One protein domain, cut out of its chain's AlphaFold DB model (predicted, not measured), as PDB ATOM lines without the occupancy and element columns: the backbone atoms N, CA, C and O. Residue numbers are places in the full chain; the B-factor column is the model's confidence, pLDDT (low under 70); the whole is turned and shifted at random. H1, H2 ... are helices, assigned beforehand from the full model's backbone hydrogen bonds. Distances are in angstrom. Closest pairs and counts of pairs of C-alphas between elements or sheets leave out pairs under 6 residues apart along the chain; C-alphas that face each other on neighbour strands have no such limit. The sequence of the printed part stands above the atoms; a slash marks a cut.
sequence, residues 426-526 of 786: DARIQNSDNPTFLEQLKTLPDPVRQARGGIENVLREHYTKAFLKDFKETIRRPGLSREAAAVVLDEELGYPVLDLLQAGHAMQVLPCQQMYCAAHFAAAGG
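AT A GLANCE: This is residues 426 to 526 of the 786 residues of an uncharacterized protein of Azospira sp. I09 (UniProt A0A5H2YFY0). Short, mostly crossed helices make an elongated body with H9 in the middle: it joins the helical hairpin of H2 and H3, toward one end, to the crossing pair H5 and H6 on its other side. H1 lies by the hairpin and residues 431 to 436 stick out there, while H7 packs on H6 and H8 on H7. The printed part has 101 residues with nine named helices, H1 to H9 in order, and no named strand: all helix. It is compact, with a radius of gyration of the C-alphas of 14.7 A, and spans 45 by 27 by 21 A.

HOW THE PARTS SIT: H1, residues 426 to 430, is close to but not clearly touching H2, residues 435 to 442. H2 touches H3, residues 446 to 453, at a shallow tilt of 29 degrees, opposite ways; their closest C-alphas, of Leu 441 and Arg 449, are 5.5 A apart. H3 touches H9, residues 513 to 524, about perpendicular at 90 degrees, with C-alphas of Pro 447 and Ala 518 closest at 5.1 A. H4, residues 455 to 462, is close to but not clearly touching H5, residues 465 to 474. H5 touches H6, residues 482 to 491, at a steep tilt of 63 degrees; C-alphas of Thr 474 and Ala 485 are closest, at 6.3 A. H9 only just touches H5, with residues 520 to 523 alone, and H6, with residues 513 to 517 alone, over 3 pairs of C-alphas within 8 A each. H6 touches H7, residues 497 to 502, closest at the C-alphas of Asp 490 and Val 497, 5.5 A. H7 touches H8, residues 506 to 509, closest at those of Val 497 and Val 509, 6.8 A. Every O i to N i+4 pair is within hydrogen-bond range in the helices but H8, too short for one.

IN THESE COORDINATES: H1 begins at C-alpha 426 (47.632, -35.322, 13.787). H5 is 14.4 A long, H6 14.5 A and H9 15.8 A, ending at C-alpha 524 (36.393, -49.291, 30.584).

THE WHOLE: The C-alphas farthest apart, of Thr 436 and Glu 491, are 45.0 A apart. The printed part has no cut, and no link is long. Residues 426 to 433 have pLDDT under 70.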
ATOM      1  N   ASP A 426      46.670 -36.398  13.601       53.88
ATOM      2  CA  ASP A 426      47.632 -35.322  13.787       53.88
ATOM      3  C   ASP A 426      47.552 -34.277  12.692       53.88
ATOM      4  O   ASP A 426      47.498 -33.105  13.009       53.88
ATOM      5  N   ALA A 427      47.442 -34.657  11.418       49.66
ATOM      6  CA  ALA A 427      47.267 -33.704  10.320       49.66
ATOM      7  C   ALA A 427      45.935 -32.943  10.405       49.66
ATOM      8  O   ALA A 427      45.907 -31.769  10.077       49.66
ATOM      9  N   ARG A 428      44.828 -33.537  10.866       60.75
ATOM     10  CA  ARG A 428      43.548 -32.828  11.066       60.75
ATOM     11  C   ARG A 428      43.605 -31.869  12.245       60.75
ATOM     12  O   ARG A 428      43.041 -30.780  12.178       60.75
ATOM     13  N   ILE A 429      44.304 -32.258  13.305       59.00
ATOM     14  CA  ILE A 429      44.561 -31.402  14.459       59.00
ATOM     15  C   ILE A 429      45.531 -30.268  14.070       59.00
ATOM     16  O   ILE A 429      45.234 -29.100  14.328       59.00
ATOM     17  N   GLN A 430      46.627 -30.577  13.375       54.66
ATOM     18  CA  GLN A 430      47.661 -29.648  12.893       54.66
ATOM     19  C   GLN A 430      47.156 -28.708  11.788       54.66
ATOM     20  O   GLN A 430      47.523 -27.538  11.786       54.66
ATOM     21  N   ASN A 431      46.280 -29.182  10.897       54.16
ATOM     22  CA  ASN A 431      45.607 -28.380   9.867       54.16
ATOM     23  C   ASN A 431      44.325 -27.720  10.386       54.16
ATOM     24  O   ASN A 431      43.560 -27.167   9.596       54.16
ATOM     25  N   SER A 432      44.044 -27.783  11.691       61.75
ATOM     26  CA  SER A 432      42.971 -26.959  12.227       61.75
ATOM     27  C   SER A 432      43.360 -25.492  12.032       61.75
ATOM     28  O   SER A 432      44.413 -25.050  12.484       61.75
ATOM     29  N   ASP A 433      42.486 -24.707  11.397       67.88
ATOM     30  CA  ASP A 433      42.692 -23.267  11.159       67.88
ATOM     31  C   ASP A 433      42.822 -22.442  12.464       67.88
ATOM     32  O   ASP A 433      42.917 -21.213  12.446       67.88
ATOM     33  N   ASN A 434      42.783 -23.101  13.627       76.44
ATOM     34  CA  ASN A 434      42.796 -22.501  14.946       76.44
ATOM     35  C   ASN A 434      44.025 -22.959  15.758       76.44
ATOM     36  O   ASN A 434      43.921 -23.894  16.557       76.44
ATOM     37  N   PRO A 435      45.170 -22.259  15.657       78.19
ATOM     38  CA  PRO A 435      46.375 -22.595  16.422       78.19
ATOM     39  C   PRO A 435      46.151 -22.557  17.943       78.19
ATOM     40  O   PRO A 435      46.815 -23.262  18.696       78.19
ATOM     41  N   THR A 436      45.174 -21.785  18.426       80.75
ATOM     42  CA  THR A 436      44.829 -21.750  19.854       80.75
ATOM     43  C   THR A 436      44.190 -23.055  20.332       80.75
ATOM     44  O   THR A 436      44.354 -23.421  21.494       80.75
ATOM     45  N   PHE A 437      43.465 -23.769  19.467       81.69
ATOM     46  CA  PHE A 437      42.882 -25.068  19.814       81.69
ATOM     47  C   PHE A 437      43.967 -26.130  20.021       81.69
ATOM     48  O   PHE A 437      43.924 -26.867  21.004       81.69
ATOM     49  N   LEU A 438      44.968 -26.144  19.142       79.56
ATOM     50  CA  LEU A 438      46.151 -26.998  19.244       79.56
ATOM     51  C   LEU A 438      46.897 -26.799  20.564       79.56
ATOM     52  O   LEU A 438      47.106 -27.755  21.307       79.56
ATOM     53  N   GLU A 439      47.238 -25.553  20.889       81.94
ATOM     54  CA  GLU A 439      47.925 -25.228  22.143       81.94
ATOM     55  C   GLU A 439      47.084 -25.600  23.375       81.94
ATOM     56  O   GLU A 439      47.608 -26.094  24.371       81.94
ATOM     57  N   GLN A 440      45.757 -25.462  23.297       83.75
ATOM     58  CA  GLN A 440      44.867 -25.932  24.361       83.75
ATOM     59  C   GLN A 440      44.895 -27.454  24.513       83.75
ATOM     60  O   GLN A 440      44.928 -27.927  25.645       83.75
ATOM     61  N   LEU A 441      44.890 -28.223  23.420       84.62
ATOM     62  CA  LEU A 441      44.949 -29.686  23.485       84.62
ATOM     63  C   LEU A 441      46.254 -30.187  24.112       84.62
ATOM     64  O   LEU A 441      46.210 -31.140  24.887       84.62
ATOM     65  N   LYS A 442      47.386 -29.533  23.822       82.69
ATOM     66  CA  LYS A 442      48.711 -29.910  24.349       82.69
ATOM     67  C   LYS A 442      48.792 -29.858  25.875       82.69
ATOM     68  O   LYS A 442      49.522 -30.639  26.465       82.69
ATOM     69  N   THR A 443      48.014 -28.982  26.509       86.44
ATOM     70  CA  THR A 443      47.995 -28.830  27.977       86.44
ATOM     71  C   THR A 443      47.076 -29.818  28.699       86.44
ATOM     72  O   THR A 443      46.984 -29.788  29.924       86.44
ATOM     73  N   LEU A 444      46.351 -30.669  27.966       91.19
ATOM     74  CA  LEU A 444      45.414 -31.624  28.553       91.19
ATOM     75  C   LEU A 444      46.076 -32.994  28.761       91.19
ATOM     76  O   LEU A 444      46.850 -33.425  27.905       91.19
ATOM     77  N   PRO A 445      45.685 -33.736  29.815       94.00
ATOM     78  CA  PRO A 445      46.041 -35.144  29.966       94.00
ATOM     79  C   PRO A 445      45.660 -35.956  28.726       94.00
ATOM     80  O   PRO A 445      44.600 -35.711  28.136       94.00
ATOM     81  N   ASP A 446      46.468 -36.958  28.370       92.69
ATOM     82  CA  ASP A 446      46.297 -37.687  27.109       92.69
ATOM     83  C   ASP A 446      44.879 -38.254  26.892       92.69
ATOM     84  O   ASP A 446      44.306 -37.949  25.848       92.69
ATOM     85  N   PRO A 447      44.211 -38.928  27.852       94.06
ATOM     86  CA  PRO A 447      42.854 -39.433  27.617       94.06
ATOM     87  C   PRO A 447      41.851 -38.330  27.244       94.06
ATOM     88  O   PRO A 447      40.959 -38.516  26.414       94.06
ATOM     89  N   VAL A 448      42.003 -37.142  27.840       93.69
ATOM     90  CA  VAL A 448      41.146 -35.978  27.572       93.69
ATOM     91  C   VAL A 448      41.501 -35.355  26.223       93.69
ATOM     92  O   VAL A 448      40.602 -34.977  25.468       93.69
ATOM     93  N   ARG A 449      42.799 -35.267  25.914       90.44
ATOM     94  CA  ARG A 449      43.336 -34.798  24.632       90.44
ATOM     95  C   ARG A 449      42.824 -35.666  23.478       90.44
ATOM     96  O   ARG A 449      42.234 -35.129  22.543       90.44
ATOM     97  N   GLN A 450      42.934 -36.989  23.602       89.06
ATOM     98  CA  GLN A 450      42.469 -37.970  22.615       89.06
ATOM     99  C   GLN A 450      40.945 -37.925  22.433       89.06
ATOM    100  O   GLN A 450      40.440 -37.873  21.314       89.06
ATOM    101  N   ALA A 451      40.176 -37.835  23.523       89.50
ATOM    102  CA  ALA A 451      38.725 -37.687  23.417       89.50
ATOM    103  C   ALA A 451      38.318 -36.395  22.679       89.50
ATOM    104  O   ALA A 451      37.377 -36.405  21.881       89.50
ATOM    105  N   ARG A 452      39.018 -35.278  22.922       87.50
ATOM    106  CA  ARG A 452      38.686 -33.968  22.334       87.50
ATOM    107  C   ARG A 452      39.169 -33.761  20.915       87.50
ATOM    108  O   ARG A 452      38.519 -33.007  20.197       87.50
ATOM    109  N   GLY A 453      40.257 -34.401  20.505       83.75
ATOM    110  CA  GLY A 453      40.659 -34.335  19.105       83.75
ATOM    111  C   GLY A 453      39.658 -35.045  18.175       83.75
ATOM    112  O   GLY A 453      39.706 -34.838  16.969       83.75
ATOM    113  N   GLY A 454      38.745 -35.877  18.721       86.50
ATOM    114  CA  GLY A 454      37.805 -36.709  17.962       86.50
ATOM    115  C   GLY A 454      38.235 -38.158  17.660       86.50
ATOM    116  O   GLY A 454      37.924 -38.627  16.569       86.50
ATOM    117  N   ILE A 455      38.942 -38.865  18.559       88.19
ATOM    118  CA  ILE A 455      39.429 -40.251  18.336       88.19
ATOM    119  C   ILE A 455      38.286 -41.170  17.883       88.19
ATOM    120  O   ILE A 455      38.426 -42.031  17.023       88.19
ATOM    121  N   GLU A 456      37.095 -40.896  18.404       89.56
ATOM    122  CA  GLU A 456      35.837 -41.526  18.038       89.56
ATOM    123  C   GLU A 456      35.478 -41.406  16.547       89.56
ATOM    124  O   GLU A 456      34.933 -42.341  15.963       89.56
ATOM    125  N   ASN A 457      35.737 -40.250  15.932       88.50
ATOM    126  CA  ASN A 457      35.475 -40.041  14.510       88.50
ATOM    127  C   ASN A 457      36.497 -40.798  13.665       88.50
ATOM    128  O   ASN A 457      36.094 -41.445  12.706       88.50
ATOM    129  N   VAL A 458      37.770 -40.804  14.078       87.31
ATOM    130  CA  VAL A 458      38.825 -41.589  13.419       87.31
ATOM    131  C   VAL A 458      38.450 -43.068  13.394       87.31
ATOM    132  O   VAL A 458      38.438 -43.681  12.331       87.31
ATOM    133  N   LEU A 459      38.047 -43.628  14.538       91.19
ATOM    134  CA  LEU A 459      37.602 -45.020  14.619       91.19
ATOM    135  C   LEU A 459      36.368 -45.292  13.738       91.19
ATOM    136  O   LEU A 459      36.274 -46.357  13.138       91.19
ATOM    137  N   ARG A 460      35.423 -44.346  13.634       91.75
ATOM    138  CA  ARG A 460      34.206 -44.478  12.804       91.75
ATOM    139  C   ARG A 460      34.472 -44.405  11.306       91.75
ATOM    140  O   ARG A 460      33.753 -45.035  10.539       91.75
ATOM    141  N   GLU A 461      35.433 -43.591  10.900       87.50
ATOM    142  CA  GLU A 461      35.853 -43.470   9.506       87.50
ATOM    143  C   GLU A 461      36.706 -44.663   9.078       87.50
ATOM    144  O   GLU A 461      36.642 -45.067   7.922       87.50
ATOM    145  N   HIS A 462      37.472 -45.232  10.011       90.25
ATOM    146  CA  HIS A 462      38.388 -46.327   9.732       90.25
ATOM    147  C   HIS A 462      37.722 -47.705   9.770       90.25
ATOM    148  O   HIS A 462      37.964 -48.524   8.888       90.25
ATOM    149  N   TYR A 463      36.860 -47.966  10.755       94.06
ATOM    150  CA  TYR A 463      36.234 -49.273  10.949       94.06
ATOM    151  C   TYR A 463      34.818 -49.355  10.392       94.06
ATOM    152  O   TYR A 463      34.040 -48.398  10.441       94.06
ATOM    153  N   THR A 464      34.426 -50.551   9.946       94.06
ATOM    154  CA  THR A 464      33.022 -50.836   9.653       94.06
ATOM    155  C   THR A 464      32.182 -50.630  10.911       94.06
ATOM    156  O   THR A 464      32.618 -50.837  12.046       94.06
ATOM    157  N   LYS A 465      30.921 -50.231  10.727       96.00
ATOM    158  CA  LYS A 465      30.012 -49.980  11.852       96.00
ATOM    159  C   LYS A 465      29.819 -51.216  12.744       96.00
ATOM    160  O   LYS A 465      29.611 -51.054  13.945       96.00
ATOM    161  N   ALA A 466      29.837 -52.413  12.152       96.88
ATOM    162  CA  ALA A 466      29.714 -53.673  12.879       96.88
ATOM    163  C   ALA A 466      30.964 -53.925  13.729       96.88
ATOM    164  O   ALA A 466      30.845 -53.980  14.950       96.88
ATOM    165  N   PHE A 467      32.149 -53.927  13.106       96.62
ATOM    166  CA  PHE A 467      33.408 -54.135  13.819       96.62
ATOM    167  C   PHE A 467      33.623 -53.102  14.922       96.62
ATOM    168  O   PHE A 467      33.930 -53.470  16.045       96.62
ATOM    169  N   LEU A 468      33.392 -51.811  14.657       97.00
ATOM    170  CA  LEU A 468      33.580 -50.765  15.665       97.00
ATOM    171  C   LEU A 468      32.708 -50.976  16.907       97.00
ATOM    172  O   LEU A 468      33.125 -50.670  18.026       97.00
ATOM    173  N   LYS A 469      31.472 -51.446  16.716       97.56
ATOM    174  CA  LYS A 469      30.562 -51.728  17.825       97.56
ATOM    175  C   LYS A 469      31.136 -52.842  18.702       97.56
ATOM    176  O   LYS A 469      31.180 -52.673  19.917       97.56
ATOM    177  N   ASP A 470      31.580 -53.930  18.086       97.88
ATOM    178  CA  ASP A 470      32.059 -55.102  18.811       97.88
ATOM    179  C   ASP A 470      33.466 -54.861  19.393       97.88
ATOM    180  O   ASP A 470      33.701 -55.169  20.555       97.88
ATOM    181  N   PHE A 471      34.343 -54.148  18.677       97.62
ATOM    182  CA  PHE A 471      35.616 -53.616  19.180       97.62
ATOM    183  C   PHE A 471      35.428 -52.823  20.475       97.62
ATOM    184  O   PHE A 471      36.113 -53.075  21.462       97.62
ATOM    185  N   LYS A 472      34.465 -51.895  20.502       97.19
ATOM    186  CA  LYS A 472      34.165 -51.085  21.691       97.19
ATOM    187  C   LYS A 472      33.652 -51.892  22.871       97.19
ATOM    188  O   LYS A 472      33.948 -51.536  24.008       97.19
ATOM    189  N   GLU A 473      32.861 -52.923  22.606       97.75
ATOM    190  CA  GLU A 473      32.377 -53.813  23.656       97.75
ATOM    191  C   GLU A 473      33.520 -54.676  24.203       97.75
ATOM    192  O   GLU A 473      33.656 -54.817  25.416       97.75
ATOM    193  N   THR A 474      34.407 -55.160  23.332       97.50
ATOM    194  CA  THR A 474      35.611 -55.906  23.716       97.50
ATOM    195  C   THR A 474      36.530 -55.073  24.605       97.50
ATOM    196  O   THR A 474      36.820 -55.477  25.728       97.50
ATOM    197  N   ILE A 475      36.919 -53.867  24.176       96.81
ATOM    198  CA  ILE A 475      37.814 -52.997  24.963       96.81
ATOM    199  C   ILE A 475      37.130 -52.368  26.186       96.81
ATOM    200  O   ILE A 475      37.727 -51.549  26.875       96.81
ATOM    201  N   ARG A 476      35.867 -52.695  26.468       97.12
ATOM    202  CA  ARG A 476      35.213 -52.310  27.720       97.12
ATOM    203  C   ARG A 476      35.644 -53.194  28.890       97.12
ATOM    204  O   ARG A 476      35.489 -52.784  30.040       97.12
ATOM    205  N   ARG A 477      36.138 -54.404  28.601       95.19
ATOM    206  CA  ARG A 477      36.627 -55.360  29.602       95.19
ATOM    207  C   ARG A 477      37.847 -54.751  30.307       95.19
ATOM    208  O   ARG A 477      38.816 -54.459  29.611       95.19
ATOM    209  N   PRO A 478      37.810 -54.531  31.632       94.25
ATOM    210  CA  PRO A 478      38.918 -53.897  32.338       94.25
ATOM    211  C   PRO A 478      40.221 -54.685  32.196       94.25
ATOM    212  O   PRO A 478      40.184 -55.918  32.183       94.25
ATOM    213  N   GLY A 479      41.357 -53.992  32.100       91.06
ATOM    214  CA  GLY A 479      42.670 -54.640  32.058       91.06
ATOM    215  C   GLY A 479      43.044 -55.301  30.728       91.06
ATOM    216  O   GLY A 479      44.119 -55.893  30.615       91.06
ATOM    217  N   LEU A 480      42.177 -55.234  29.715       92.69
ATOM    218  CA  LEU A 480      42.368 -55.958  28.465       92.69
ATOM    219  C   LEU A 480      43.498 -55.330  27.639       92.69
ATOM    220  O   LEU A 480      43.390 -54.204  27.144       92.69
ATOM    221  N   SER A 481      44.583 -56.078  27.441       91.69
ATOM    222  CA  SER A 481      45.675 -55.649  26.563       91.69
ATOM    223  C   SER A 481      45.226 -55.573  25.099       91.69
ATOM    224  O   SER A 481      44.261 -56.219  24.690       91.69
ATOM    225  N   ARG A 482      45.950 -54.800  24.278       93.06
ATOM    226  CA  ARG A 482      45.656 -54.663  22.842       93.06
ATOM    227  C   ARG A 482      45.720 -56.006  22.120       93.06
ATOM    228  O   ARG A 482      44.876 -56.302  21.279       93.06
ATOM    229  N   GLU A 483      46.706 -56.823  22.471       91.12
ATOM    230  CA  GLU A 483      46.891 -58.154  21.903       91.12
ATOM    231  C   GLU A 483      45.790 -59.118  22.373       91.12
ATOM    232  O   GLU A 483      45.252 -59.859  21.557       91.12
ATOM    233  N   ALA A 484      45.379 -59.062  23.646       91.88
ATOM    234  CA  ALA A 484      44.253 -59.860  24.136       91.88
ATOM    235  C   ALA A 484      42.921 -59.448  23.481       91.88
ATOM    236  O   ALA A 484      42.113 -60.304  23.132       91.88
ATOM    237  N   ALA A 485      42.704 -58.151  23.240       94.94
ATOM    238  CA  ALA A 485      41.539 -57.676  22.496       94.94
ATOM    239  C   ALA A 485      41.504 -58.223  21.062       94.94
ATOM    240  O   ALA A 485      40.432 -58.583  20.579       94.94
ATOM    241  N   ALA A 486      42.662 -58.326  20.402       95.38
ATOM    242  CA  ALA A 486      42.768 -58.933  19.079       95.38
ATOM    243  C   ALA A 486      42.357 -60.414  19.089       95.38
ATOM    244  O   ALA A 486      41.595 -60.824  18.219       95.38
ATOM    245  N   VAL A 487      42.791 -61.176  20.100       95.06
ATOM    246  CA  VAL A 487      42.397 -62.584  20.290       95.06
ATOM    247  C   VAL A 487      40.889 -62.708  20.508       95.06
ATOM    248  O   VAL A 487      40.245 -63.503  19.838       95.06
ATOM    249  N   VAL A 488      40.295 -61.872  21.366       95.88
ATOM    250  CA  VAL A 488      38.839 -61.877  21.606       95.88
ATOM    251  C   VAL A 488      38.051 -61.567  20.329       95.88
ATOM    252  O   VAL A 488      37.051 -62.221  20.038       95.88
ATOM    253  N   LEU A 489      38.484 -60.570  19.552       96.50
ATOM    254  CA  LEU A 489      37.823 -60.207  18.291       96.50
ATOM    255  C   LEU A 489      37.889 -61.336  17.258       96.50
ATOM    256  O   LEU A 489      36.963 -61.484  16.464       96.50
ATOM    257  N   ASP A 490      38.959 -62.123  17.287       96.06
ATOM    258  CA  ASP A 490      39.159 -63.243  16.379       96.06
ATOM    259  C   ASP A 490      38.398 -64.493  16.823       96.06
ATOM    260  O   ASP A 490      37.480 -64.944  16.137       96.06
ATOM    261  N   GLU A 491      38.691 -64.989  18.021       96.31
ATOM    262  CA  GLU A 491      38.190 -66.271  18.510       96.31
ATOM    263  C   GLU A 491      36.718 -66.214  18.945       96.31
ATOM    264  O   GLU A 491      35.963 -67.154  18.689       96.31
ATOM    265  N   GLU A 492      36.280 -65.126  19.593       96.50
ATOM    266  CA  GLU A 492      34.905 -65.019  20.107       96.50
ATOM    267  C   GLU A 492      33.935 -64.398  19.090       96.50
ATOM    268  O   GLU A 492      32.748 -64.735  19.080       96.50
ATOM    269  N   LEU A 493      34.419 -63.475  18.253       95.75
ATOM    270  CA  LEU A 493      33.579 -62.675  17.348       95.75
ATOM    271  C   LEU A 493      33.776 -63.016  15.863       95.75
ATOM    272  O   LEU A 493      32.987 -62.568  15.030       95.75
ATOM    273  N   GLY A 494      34.768 -63.849  15.529       94.00
ATOM    274  CA  GLY A 494      34.980 -64.374  14.181       94.00
ATOM    275  C   GLY A 494      35.552 -63.364  13.185       94.00
ATOM    276  O   GLY A 494      35.450 -63.584  11.977       94.00
ATOM    277  N   TYR A 495      36.123 -62.251  13.653       94.56
ATOM    278  CA  TYR A 495      36.834 -61.324  12.776       94.56
ATOM    279  C   TYR A 495      38.218 -61.881  12.436       94.56
ATOM    280  O   TYR A 495      38.892 -62.351  13.331       94.56
ATOM    281  N   PRO A 496      38.719 -61.773  11.198       92.31
ATOM    282  CA  PRO A 496      40.024 -62.326  10.816       92.31
ATOM    283  C   PRO A 496      41.200 -61.454  11.301       92.31
ATOM    284  O   PRO A 496      42.090 -61.105  10.524       92.31
ATOM    285  N   VAL A 497      41.188 -61.019  12.563       91.75
ATOM    286  CA  VAL A 497      42.180 -60.086  13.105       91.75
ATOM    287  C   VAL A 497      43.545 -60.756  13.158       91.75
ATOM    288  O   VAL A 497      44.497 -60.192  12.623       91.75
ATOM    289  N   LEU A 498      43.657 -61.952  13.739       92.19
ATOM    290  CA  LEU A 498      44.944 -62.632  13.910       92.19
ATOM    291  C   LEU A 498      45.554 -63.030  12.564       92.19
ATOM    292  O   LEU A 498      46.753 -62.834  12.367       92.19
ATOM    293  N   ASP A 499      44.729 -63.489  11.620       86.50
ATOM    294  CA  ASP A 499      45.141 -63.754  10.236       86.50
ATOM    295  C   ASP A 499      45.786 -62.513   9.596       86.50
ATOM    296  O   ASP A 499      46.851 -62.587   8.982       86.50
ATOM    297  N   LEU A 500      45.152 -61.348   9.753       85.00
ATOM    298  CA  LEU A 500      45.655 -60.095   9.196       85.00
ATOM    299  C   LEU A 500      46.899 -59.583   9.939       85.00
ATOM    300  O   LEU A 500      47.788 -59.009   9.307       85.00
ATOM    301  N   LEU A 501      47.005 -59.807  11.255       86.56
ATOM    302  CA  LEU A 501      48.226 -59.513  12.016       86.56
ATOM    303  C   LEU A 501      49.400 -60.362  11.524       86.56
ATOM    304  O   LEU A 501      50.481 -59.821  11.292       86.56
ATOM    305  N   GLN A 502      49.180 -61.663  11.319       84.38
ATOM    306  CA  GLN A 502      50.180 -62.576  10.762       84.38
ATOM    307  C   GLN A 502      50.580 -62.158   9.343       84.38
ATOM    308  O   GLN A 502      51.758 -62.180   9.012       84.38
ATOM    309  N   ALA A 503      49.639 -61.668   8.533       75.00
ATOM    310  CA  ALA A 503      49.925 -61.107   7.211       75.00
ATOM    311  C   ALA A 503      50.656 -59.743   7.238       75.00
ATOM    312  O   ALA A 503      50.944 -59.176   6.185       75.00
ATOM    313  N   GLY A 504      50.985 -59.200   8.417       79.31
ATOM    314  CA  GLY A 504      51.727 -57.943   8.556       79.31
ATOM    315  C   GLY A 504      50.860 -56.683   8.481       79.31
ATOM    316  O   GLY A 504      51.393 -55.581   8.354       79.31
ATOM    317  N   HIS A 505      49.535 -56.809   8.603       82.19
ATOM    318  CA  HIS A 505      48.592 -55.684   8.554       82.19
ATOM    319  C   HIS A 505      48.257 -55.098   9.936       82.19
ATOM    320  O   HIS A 505      47.199 -54.498  10.138       82.19
ATOM    321  N   ALA A 506      49.149 -55.267  10.917       81.38
ATOM    322  CA  ALA A 506      48.922 -54.826  12.294       81.38
ATOM    323  C   ALA A 506      48.638 -53.325  12.411       81.38
ATOM    324  O   ALA A 506      47.764 -52.924  13.175       81.38
ATOM    325  N   MET A 507      49.337 -52.514  11.613       79.38
ATOM    326  CA  MET A 507      49.179 -51.060  11.603       79.38
ATOM    327  C   MET A 507      47.851 -50.604  11.009       79.38
ATOM    328  O   MET A 507      47.488 -49.456  11.207       79.38
ATOM    329  N   GLN A 508      47.148 -51.459  10.269       85.31
ATOM    330  CA  GLN A 508      45.842 -51.167   9.691       85.31
ATOM    331  C   GLN A 508      44.729 -51.721  10.570       85.31
ATOM    332  O   GLN A 508      43.750 -51.048  10.829       85.31
ATOM    333  N   VAL A 509      44.860 -52.956  11.046       88.06
ATOM    334  CA  VAL A 509      43.748 -53.632  11.723       88.06
ATOM    335  C   VAL A 509      43.565 -53.159  13.156       88.06
ATOM    336  O   VAL A 509      42.429 -53.034  13.612       88.06
ATOM    337  N   LEU A 510      44.653 -52.876  13.872       90.31
ATOM    338  CA  LEU A 510      44.597 -52.448  15.265       90.31
ATOM    339  C   LEU A 510      45.010 -50.985  15.402       90.31
ATOM    340  O   LEU A 510      45.941 -50.542  14.726       90.31
ATOM    341  N   PRO A 511      44.370 -50.230  16.313       90.69
ATOM    342  CA  PRO A 511      44.832 -48.894  16.629       90.69
ATOM    343  C   PRO A 511      46.268 -48.960  17.160       90.69
ATOM    344  O   PRO A 511      46.674 -49.938  17.804       90.69
ATOM    345  N   CYS A 512      47.046 -47.906  16.906       87.06
ATOM    346  CA  CYS A 512      48.342 -47.748  17.557       87.06
ATOM    347  C   CYS A 512      48.167 -47.805  19.084       87.06
ATOM    348  O   CYS A 512      47.090 -47.520  19.616       87.06
ATOM    349  N   GLN A 513      49.223 -48.183  19.802       88.62
ATOM    350  CA  GLN A 513      49.121 -48.520  21.222       88.62
ATOM    351  C   GLN A 513      48.533 -47.382  22.077       88.62
ATOM    352  O   GLN A 513      47.660 -47.621  22.908       88.62
ATOM    353  N   GLN A 514      48.948 -46.136  21.841       88.38
ATOM    354  CA  GLN A 514      48.412 -44.969  22.547       88.38
ATOM    355  C   GLN A 514      46.918 -44.756  22.267       88.38
ATOM    356  O   GLN A 514      46.137 -44.531  23.193       88.38
ATOM    357  N   MET A 515      46.501 -44.863  21.001       90.12
ATOM    358  CA  MET A 515      45.099 -44.719  20.606       90.12
ATOM    359  C   MET A 515      44.240 -45.854  21.173       90.12
ATOM    360  O   MET A 515      43.137 -45.598  21.661       90.12
ATOM    361  N   TYR A 516      44.763 -47.087  21.184       94.12
ATOM    362  CA  TYR A 516      44.143 -48.217  21.873       94.12
ATOM    363  C   TYR A 516      43.914 -47.887  23.348       94.12
ATOM    364  O   TYR A 516      42.780 -47.951  23.811       94.12
ATOM    365  N   CYS A 517      44.962 -47.486  24.072       94.25
ATOM    366  CA  CYS A 517      44.875 -47.192  25.499       94.25
ATOM    367  C   CYS A 517      43.890 -46.064  25.803       94.25
ATOM    368  O   CYS A 517      43.116 -46.185  26.744       94.25
ATOM    369  N   ALA A 518      43.853 -45.005  24.994       93.75
ATOM    370  CA  ALA A 518      42.890 -43.923  25.166       93.75
ATOM    371  C   ALA A 518      41.438 -44.382  24.942       93.75
ATOM    372  O   ALA A 518      40.545 -44.036  25.723       93.75
ATOM    373  N   ALA A 519      41.192 -45.178  23.896       95.12
ATOM    374  CA  ALA A 519      39.872 -45.736  23.611       95.12
ATOM    375  C   ALA A 519      39.433 -46.736  24.694       95.12
ATOM    376  O   ALA A 519      38.303 -46.659  25.177       95.12
ATOM    377  N   HIS A 520      40.341 -47.623  25.109       96.88
ATOM    378  CA  HIS A 520      40.142 -48.601  26.173       96.88
ATOM    379  C   HIS A 520      39.852 -47.907  27.507       96.88
ATOM    380  O   HIS A 520      38.816 -48.162  28.111       96.88
ATOM    381  N   PHE A 521      40.678 -46.934  27.903       97.00
ATOM    382  CA  PHE A 521      40.483 -46.119  29.103       97.00
ATOM    383  C   PHE A 521      39.095 -45.469  29.129       97.00
ATOM    384  O   PHE A 521      38.388 -45.528  30.135       97.00
ATOM    385  N   ALA A 522      38.671 -44.867  28.014       95.69
ATOM    386  CA  ALA A 522      37.360 -44.236  27.924       95.69
ATOM    387  C   ALA A 522      36.205 -45.254  27.997       95.69
ATOM    388  O   ALA A 522      35.182 -44.965  28.619       95.69
ATOM    389  N   ALA A 523      36.356 -46.427  27.373       96.12
ATOM    390  CA  ALA A 523      35.336 -47.473  27.344       96.12
ATOM    391  C   ALA A 523      35.196 -48.195  28.696       96.12
ATOM    392  O   ALA A 523      34.077 -48.343  29.193       96.12
ATOM    393  N   ALA A 524      36.318 -48.592  29.301       95.94
ATOM    394  CA  ALA A 524      36.393 -49.291  30.584       95.94
ATOM    395  C   ALA A 524      36.067 -48.384  31.787       95.94
ATOM    396  O   ALA A 524      35.785 -48.875  32.878       95.94
ATOM    397  N   GLY A 525      36.047 -47.059  31.594       95.81
ATOM    398  CA  GLY A 525      35.795 -46.100  32.671       95.81
ATOM    399  C   GLY A 525      37.012 -45.909  33.575       95.81
ATOM    400  O   GLY A 525      36.870 -45.848  34.794       95.81
ATOM    401  N   GLY A 526      38.199 -45.832  32.969       96.75
ATOM    402  CA  GLY A 526      39.469 -45.712  33.672       96.75
ATOM    403  C   GLY A 526      39.574 -44.461  34.549       96.75
ATOM    404  O   GLY A 526      38.912 -43.439  34.337       96.75
TER     405      GLY A 526